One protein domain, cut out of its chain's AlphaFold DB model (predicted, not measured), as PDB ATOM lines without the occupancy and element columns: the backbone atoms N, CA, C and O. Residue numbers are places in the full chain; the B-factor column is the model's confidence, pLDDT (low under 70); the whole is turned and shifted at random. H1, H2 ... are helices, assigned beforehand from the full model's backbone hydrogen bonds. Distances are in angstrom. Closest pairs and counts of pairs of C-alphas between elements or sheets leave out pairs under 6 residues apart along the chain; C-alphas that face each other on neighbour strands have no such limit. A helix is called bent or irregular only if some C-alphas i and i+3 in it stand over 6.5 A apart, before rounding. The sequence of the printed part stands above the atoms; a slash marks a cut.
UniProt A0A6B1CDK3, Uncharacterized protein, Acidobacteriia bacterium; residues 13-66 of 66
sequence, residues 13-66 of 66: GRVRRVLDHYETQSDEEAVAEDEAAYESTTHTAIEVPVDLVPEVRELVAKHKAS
ATOM      1  N   GLY A  13     -19.897  40.698  10.063       84.50
ATOM      2  CA  GLY A  13     -20.731  39.953  11.004       84.50
ATOM      3  C   GLY A  13     -22.190  39.895  10.560       84.50
ATOM      4  O   GLY A  13     -22.823  38.847  10.661       84.50
ATOM      5  N   ARG A  14     -22.724  40.999  10.031       81.19
ATOM      6  CA  ARG A  14     -24.066  41.069   9.445       81.19
ATOM      7  C   ARG A  14     -24.175  40.174   8.220       81.19
ATOM      8  O   ARG A  14     -25.148  39.442   8.111       81.19
ATOM      9  N   VAL A  15     -23.168  40.191   7.347       81.81
ATOM     10  CA  VAL A  15     -23.139  39.329   6.157       81.81
ATOM     11  C   VAL A  15     -23.093  37.855   6.541       81.81
ATOM     12  O   VAL A  15     -23.858  37.076   5.988       81.81
ATOM     13  N   ARG A  16     -22.262  37.471   7.520       83.38
ATOM     14  CA  ARG A  16     -22.188  36.077   7.981       83.38
ATOM     15  C   ARG A  16     -23.525  35.588   8.541       83.38
ATOM     16  O   ARG A  16     -23.977  34.529   8.146       83.38
ATOM     17  N   ARG A  17     -24.193  36.388   9.383       81.25
ATOM     18  CA  ARG A  17     -25.509  36.024   9.938       81.25
ATOM     19  C   ARG A  17     -26.575  35.827   8.862       81.25
ATOM     20  O   ARG A  17     -27.417  34.956   9.012       81.25
ATOM     21  N   VAL A  18     -26.547  36.645   7.811       80.19
ATOM     22  CA  VAL A  18     -27.476  36.516   6.681       80.19
ATOM     23  C   VAL A  18     -27.180  35.246   5.880       80.19
ATOM     24  O   VAL A  18     -28.108  34.525   5.540       80.19
ATOM     25  N   LEU A  19     -25.905  34.946   5.620       81.38
ATOM     26  CA  LEU A  19     -25.511  33.717   4.925       81.38
ATOM     27  C   LEU A  19     -25.886  32.466   5.726       81.38
ATOM     28  O   LEU A  19     -26.553  31.599   5.179       81.38
ATOM     29  N   ASP A  20     -25.551  32.415   7.019       80.62
ATOM     30  CA  ASP A  20     -25.889  31.282   7.889       80.62
ATOM     31  C   ASP A  20     -27.414  31.061   7.955       80.62
ATOM     32  O   ASP A  20     -27.882  29.926   7.993       80.62
ATOM     33  N   HIS A  21     -28.200  32.144   7.947       70.94
ATOM     34  CA  HIS A  21     -29.660  32.083   7.948       70.94
ATOM     35  C   HIS A  21     -30.218  31.475   6.654       70.94
ATOM     36  O   HIS A  21     -31.007  30.543   6.732       70.94
ATOM     37  N   TYR A  22     -29.763  31.929   5.481       66.50
ATOM     38  CA  TYR A  22     -30.220  31.386   4.195       66.50
ATOM     39  C   TYR A  22     -29.661  29.988   3.887       66.50
ATOM     40  O   TYR A  22     -30.324  29.201   3.224       66.50
ATOM     41  N   GLU A  23     -28.464  29.645   4.371       72.75
ATOM     42  CA  GLU A  23     -27.886  28.300   4.205       72.75
ATOM     43  C   GLU A  23     -28.590  27.237   5.062       72.75
ATOM     44  O   GLU A  23     -28.499  26.047   4.761       72.75
ATOM     45  N   THR A  24     -29.272  27.651   6.133       73.81
ATOM     46  CA  THR A  24     -29.999  26.750   7.042       73.81
ATOM     47  C   THR A  24     -31.513  26.821   6.893       73.81
ATOM     48  O   THR A  24     -32.207  26.005   7.500       73.81
ATOM     49  N   GLN A  25     -32.015  27.753   6.079       66.44
ATOM     50  CA  GLN A  25     -33.432  27.884   5.768       66.44
ATOM     51  C   GLN A  25     -33.907  26.638   5.017       66.44
ATOM     52  O   GLN A  25     -33.316  26.230   4.016       66.44
ATOM     53  N   SER A  26     -34.968  26.017   5.519       67.19
ATOM     54  CA  SER A  26     -35.622  24.913   4.821       67.19
ATOM     55  C   SER A  26     -36.457  25.418   3.640       67.19
ATOM     56  O   SER A  26     -36.934  26.553   3.646       67.19
ATOM     57  N   ASP A  27     -36.688  24.561   2.643       62.78
ATOM     58  CA  ASP A  27     -37.537  24.898   1.490       62.78
ATOM     59  C   ASP A  27     -38.949  25.347   1.929       62.78
ATOM     60  O   ASP A  27     -39.522  26.253   1.331       62.78
ATOM     61  N   GLU A  28     -39.493  24.771   3.011       61.25
ATOM     62  CA  GLU A  28     -40.775  25.188   3.604       61.25
ATOM     63  C   GLU A  28     -40.721  26.595   4.222       61.25
ATOM     64  O   GLU A  28     -41.679  27.353   4.091       61.25
ATOM     65  N   GLU A  29     -39.615  26.985   4.862       58.75
ATOM     66  CA  GLU A  29     -39.451  28.325   5.448       58.75
ATOM     67  C   GLU A  29     -39.214  29.406   4.386       58.75
ATOM     68  O   GLU A  29     -39.679  30.531   4.560       58.75
ATOM     69  N   ALA A  30     -38.532  29.077   3.285       61.88
ATOM     70  CA  ALA A  30     -38.379  29.982   2.143       61.88
ATOM     71  C   ALA A  30     -39.731  30.242   1.455       61.88
ATOM     72  O   ALA A  30     -40.071  31.383   1.149       61.88
ATOM     73  N   VAL A  31     -40.542  29.190   1.286       59.84
ATOM     74  CA  VAL A  31     -41.910  29.304   0.763       59.84
ATOM     75  C   VAL A  31     -42.801  30.097   1.721       59.84
ATOM     76  O   VAL A  31     -43.547  30.963   1.275       59.84
ATOM     77  N   ALA A  32     -42.693  29.875   3.033       62.12
ATOM     78  CA  ALA A  32     -43.466  30.623   4.021       62.12
ATOM     79  C   ALA A  32     -43.099  32.119   4.074       62.12
ATOM     80  O   ALA A  32     -43.985  32.942   4.297       62.12
ATOM     81  N   GLU A  33     -41.836  32.506   3.849       56.38
ATOM     82  CA  GLU A  33     -41.462  33.924   3.699       56.38
ATOM     83  C   GLU A  33     -42.094  34.563   2.450       56.38
ATOM     84  O   GLU A  33     -42.599  35.687   2.530       56.38
ATOM     85  N   ASP A  34     -42.124  33.842   1.326       54.22
ATOM     86  CA  ASP A  34     -42.762  34.302   0.088       54.22
ATOM     87  C   ASP A  34     -44.305  34.354   0.207       54.22
ATOM     88  O   ASP A  34     -44.949  35.254  -0.342       54.22
ATOM     89  N   GLU A  35     -44.916  33.444   0.976       54.62
ATOM     90  CA  GLU A  35     -46.366  33.381   1.215       54.62
ATOM     91  C   GLU A  35     -46.849  34.343   2.319       54.62
ATOM     92  O   GLU A  35     -47.959  34.877   2.233       54.62
ATOM     93  N   ALA A  36     -46.020  34.669   3.318       55.31
ATOM     94  CA  ALA A  36     -46.372  35.610   4.391       55.31
ATOM     95  C   ALA A  36     -46.602  37.046   3.883       55.31
ATOM     96  O   ALA A  36     -47.347  37.819   4.497       55.31
ATOM     97  N   ALA A  37     -46.029  37.407   2.729       53.69
ATOM     98  CA  ALA A  37     -46.352  38.656   2.041       53.69
ATOM     99  C   ALA A  37     -47.840  38.733   1.632       53.69
ATOM    100  O   ALA A  37     -48.403  39.830   1.574       53.69
ATOM    101  N   TYR A  38     -48.484  37.583   1.403       50.06
ATOM    102  CA  TYR A  38     -49.896  37.469   1.034       50.06
ATOM    103  C   TYR A  38     -50.843  37.324   2.238       50.06
ATOM    104  O   TYR A  38     -52.010  37.694   2.122       50.06
ATOM    105  N   GLU A  39     -50.365  36.873   3.406       51.09
ATOM    106  CA  GLU A  39     -51.178  36.752   4.636       51.09
ATOM    107  C   GLU A  39     -51.247  38.033   5.489       51.09
ATOM    108  O   GLU A  39     -51.921  38.088   6.524       51.09
ATOM    109  N   SER A  40     -50.582  39.110   5.069       56.72
ATOM    110  CA  SER A  40     -50.681  40.400   5.751       56.72
ATOM    111  C   SER A  40     -52.130  40.925   5.710       56.72
ATOM    112  O   SER A  40     -52.585  41.445   4.694       56.72
ATOM    113  N   THR A  41     -52.819  40.944   6.857       60.81
ATOM    114  CA  THR A  41     -54.150  41.579   7.033       60.81
ATOM    115  C   THR A  41     -54.178  43.081   6.725       60.81
ATOM    116  O   THR A  41     -55.243  43.691   6.663       60.81
ATOM    117  N   THR A  42     -53.007  43.693   6.534       72.19
ATOM    118  CA  THR A  42     -52.860  45.119   6.224       72.19
ATOM    119  C   THR A  42     -52.943  45.435   4.731       72.19
ATOM    120  O   THR A  42     -53.121  46.599   4.378       72.19
ATOM    121  N   HIS A  43     -52.823  44.435   3.850       71.75
ATOM    122  CA  HIS A  43     -52.799  44.639   2.401       71.75
ATOM    123  C   HIS A  43     -53.569  43.524   1.683       71.75
ATOM    124  O   HIS A  43     -53.683  42.406   2.164       71.75
ATOM    125  N   THR A  44     -54.129  43.832   0.518       80.00
ATOM    126  CA  THR A  44     -54.850  42.870  -0.327       80.00
ATOM    127  C   THR A  44     -54.325  42.979  -1.751       80.00
ATOM    128  O   THR A  44     -54.081  44.084  -2.237       80.00
ATOM    129  N   ALA A  45     -54.160  41.835  -2.417       81.88
ATOM    130  CA  ALA A  45     -53.817  41.783  -3.830       81.88
ATOM    131  C   ALA A  45     -55.065  42.057  -4.682       81.88
ATOM    132  O   ALA A  45     -56.089  41.391  -4.537       81.88
ATOM    133  N   ILE A  46     -54.973  43.046  -5.569       86.75
ATOM    134  CA  ILE A  46     -56.019  43.399  -6.532       86.75
ATOM    135  C   ILE A  46     -55.410  43.488  -7.931       86.75
ATOM    136  O   ILE A  46     -54.273  43.936  -8.089       86.75
ATOM    137  N   GLU A  47     -56.162  43.070  -8.948       92.94
ATOM    138  CA  GLU A  47     -55.767  43.264 -10.343       92.94
ATOM    139  C   GLU A  47     -55.972  44.732 -10.736       92.94
ATOM    140  O   GLU A  47     -57.033  45.312 -10.494       92.94
ATOM    141  N   VAL A  48     -54.945  45.340 -11.332       92.38
ATOM    142  CA  VAL A  48     -54.970  46.731 -11.792       92.38
ATOM    143  C   VAL A  48     -54.469  46.767 -13.236       92.38
ATOM    144  O   VAL A  48     -53.350  46.309 -13.489       92.38
ATOM    145  N   PRO A  49     -55.250  47.313 -14.186       97.38
ATOM    146  CA  PRO A  49     -54.769  47.593 -15.535       97.38
ATOM    147  C   PRO A  49     -53.473  48.413 -15.512       97.38
ATOM    148  O   PRO A  49     -53.335  49.346 -14.721       97.38
ATOM    149  N   VAL A  50     -52.509  48.062 -16.368       95.88
ATOM    150  CA  VAL A  50     -51.153  48.648 -16.348       95.88
ATOM    151  C   VAL A  50     -51.177  50.173 -16.487       95.88
ATOM    152  O   VAL A  50     -50.386  50.868 -15.852       95.88
ATOM    153  N   ASP A  51     -52.105  50.689 -17.287       97.44
ATOM    154  CA  ASP A  51     -52.322  52.112 -17.523       97.44
ATOM    155  C   ASP A  51     -52.815  52.879 -16.287       97.44
ATOM    156  O   ASP A  51     -52.611  54.084 -16.235       97.44
ATOM    157  N   LEU A  52     -53.378  52.194 -15.284       96.94
ATOM    158  CA  LEU A  52     -53.884  52.786 -14.035       96.94
ATOM    159  C   LEU A  52     -52.924  52.637 -12.840       96.94
ATOM    160  O   LEU A  52     -53.206  53.097 -11.729       96.94
ATOM    161  N   VAL A  53     -51.785  51.962 -13.027       95.44
ATOM    162  CA  VAL A  53     -50.791  51.747 -11.962       95.44
ATOM    163  C   VAL A  53     -50.239  53.063 -11.385       95.44
ATOM    164  O   VAL A  53     -50.079  53.135 -10.159       95.44
ATOM    165  N   PRO A  54     -49.925  54.106 -12.182       96.56
ATOM    166  CA  PRO A  54     -49.438  55.377 -11.644       96.56
ATOM    167  C   PRO A  54     -50.416  56.034 -10.657       96.56
ATOM    168  O   PRO A  54     -50.004  56.458  -9.576       96.56
ATOM    169  N   GLU A  55     -51.706  56.055 -10.984       97.56
ATOM    170  CA  GLU A  55     -52.771  56.675 -10.194       97.56
ATOM    171  C   GLU A  55     -52.986  55.936  -8.870       97.56
ATOM    172  O   GLU A  55     -53.088  56.558  -7.807       97.56
ATOM    173  N   VAL A  56     -52.989  54.598  -8.904       95.50
ATOM    174  CA  VAL A  56     -53.097  53.775  -7.690       95.50
ATOM    175  C   VAL A  56     -51.897  54.010  -6.768       95.50
ATOM    176  O   VAL A  56     -52.062  54.158  -5.555       95.50
ATOM    177  N   ARG A  57     -50.682  54.120  -7.324       94.31
ATOM    178  CA  ARG A  57     -49.476  54.430  -6.537       94.31
ATOM    179  C   ARG A  57     -49.558  55.801  -5.870       94.31
ATOM    180  O   ARG A  57     -49.163  55.926  -4.710       94.31
ATOM    181  N   GLU A  58     -50.064  56.813  -6.572       96.44
ATOM    182  CA  GLU A  58     -50.241  58.158  -6.014       96.44
ATOM    183  C   GLU A  58     -51.252  58.159  -4.857       96.44
ATOM    184  O   GLU A  58     -51.000  58.762  -3.810       96.44
ATOM    185  N   LEU A  59     -52.370  57.442  -5.008       95.62
ATOM    186  CA  LEU A  59     -53.392  57.306  -3.968       95.62
ATOM    187  C   LEU A  59     -52.819  56.686  -2.686       95.62
ATOM    188  O   LEU A  59     -53.022  57.223  -1.594       95.62
ATOM    189  N   VAL A  60     -52.053  55.600  -2.813       92.81
ATOM    190  CA  VAL A  60     -51.397  54.947  -1.669       92.81
ATOM    191  C   VAL A  60     -50.388  55.888  -1.002       92.81
ATOM    192  O   VAL A  60     -50.318  55.945   0.226       92.81
ATOM    193  N   ALA A  61     -49.626  56.656  -1.785       91.81
ATOM    194  CA  ALA A  61     -48.665  57.617  -1.248       91.81
ATOM    195  C   ALA A  61     -49.346  58.732  -0.433       91.81
ATOM    196  O   ALA A  61     -48.886  59.048   0.663       91.81
ATOM    197  N   LYS A  62     -50.468  59.282  -0.922       93.62
ATOM    198  CA  LYS A  62     -51.261  60.296  -0.200       93.62
ATOM    199  C   LYS A  62     -51.794  59.773   1.131       93.62
ATOM    200  O   LYS A  62     -51.722  60.480   2.132       93.62
ATOM    201  N   HIS A  63     -52.287  58.535   1.150       90.06
ATOM    202  CA  HIS A  63     -52.788  57.911   2.371       90.06
ATOM    203  C   HIS A  63     -51.687  57.725   3.426       90.06
ATOM    204  O   HIS A  63     -51.919  58.009   4.591       90.06
ATOM    205  N   LYS A  64     -50.472  57.323   3.020       82.94
ATOM    206  CA  LYS A  64     -49.325  57.158   3.937       82.94
ATOM    207  C   LYS A  64     -48.775  58.472   4.502       82.94
ATOM    208  O   LYS A  64     -48.048  58.441   5.488       82.94
ATOM    209  N   ALA A  65     -49.050  59.593   3.839       81.94
ATOM    210  CA  ALA A  65     -48.610  60.921   4.259       81.94
ATOM    211  C   ALA A  65     -49.632  61.655   5.148       81.94
ATOM    212  O   ALA A  65     -49.332  62.758   5.604       81.94
ATOM    213  N   SER A  66     -50.823  61.076   5.346       66.62
ATOM    214  CA  SER A  66     -51.887  61.590   6.223       66.62
ATOM    215  C   SER A  66     -51.777  60.991   7.620       66.62
ATOM    216  O   SER A  66     -52.058  61.732   8.586       66.62
TER     217      SER A  66
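Overview. This is residues 13 to 66 of the 66 residues of an uncharacterized protein of Acidobacteriia bacterium (UniProt A0A6B1CDK3). Three separate helices stand end after end along the chain as an open U: H3, the longest, makes one arm, H2 the base, and H1 the other arm, with nothing packed between the arms. H3 is joined to H2 by a ten-residue stretch without a named element, while H2 follows H1 after a tight turn of two residues. The printed part has 54 residues with three named helices, in the order H1, H2, H3, and no named strand; its class is all helix. It is extended, with a radius of gyration of the C-alphas of 17.1 A, and elongated, spanning 41 by 25 by 22 A.

Along the chain. Begin with H3, residues 50 to 64, which runs 22.1 A from C-alpha 50 at (-51.153, 48.648, -16.348) to C-alpha 64 at (-49.325, 57.158, 3.937), so look for z rising from -16.348 to 3.937. H3 is irregular: C-alphas 51 and 54 are 7.3 A apart, where about 5 A is found in a regular helix. Step back to H2, residues 27 to 39, 18.3 A long from first to last C-alpha; here y rises from 24.898 at C-alpha 27 to 36.752 at C-alpha 39. Then find H1, residues 13 to 24, which starts at C-alpha 13 at (-20.731, 39.953, 11.004) and runs 16.6 A to C-alpha 24, with y falling to 26.750.

Arrangement. Look from H3 outward and you will find that it touches no helix. H3 and H2 are apart, with no C-alpha of the one within 8 A of the other. By the same test H2 and H1 are apart, though they follow each other in the chain. H1 and H3 are apart as well. Residues 49 to 55, of which 50 to 55 belong to H3, stand free, and so do residues 13 to 21 in H1 and residues 31 to 36 in H2, among others. In the backbone, every O i to N i+4 pair is within hydrogen-bond range in H1; in H2 it is 7 of 9 and in H3 9 of 11.

Size, cuts and confidence. The two C-alphas farthest apart are those of Gly 13 and Asp 51, at 44.3 A, and the first and last printed C-alphas, of Gly 13 and Ser 66, are 38.2 A apart. The printed part runs from residue 13 to residue 66, the chain's last, without a cut. The link from H2 to H3, residues 40 to 49, is short but not tight, the link from H1 to H2, residues 25 and 26, is tight, and no link is long. Check the B-factor column for the model's confidence: the mean pLDDT of the printed part is 77.2, and it is under 70 at residue 22, residues 25 to 41 and residue 66; H2 has a mean of 57 and H3 of 94.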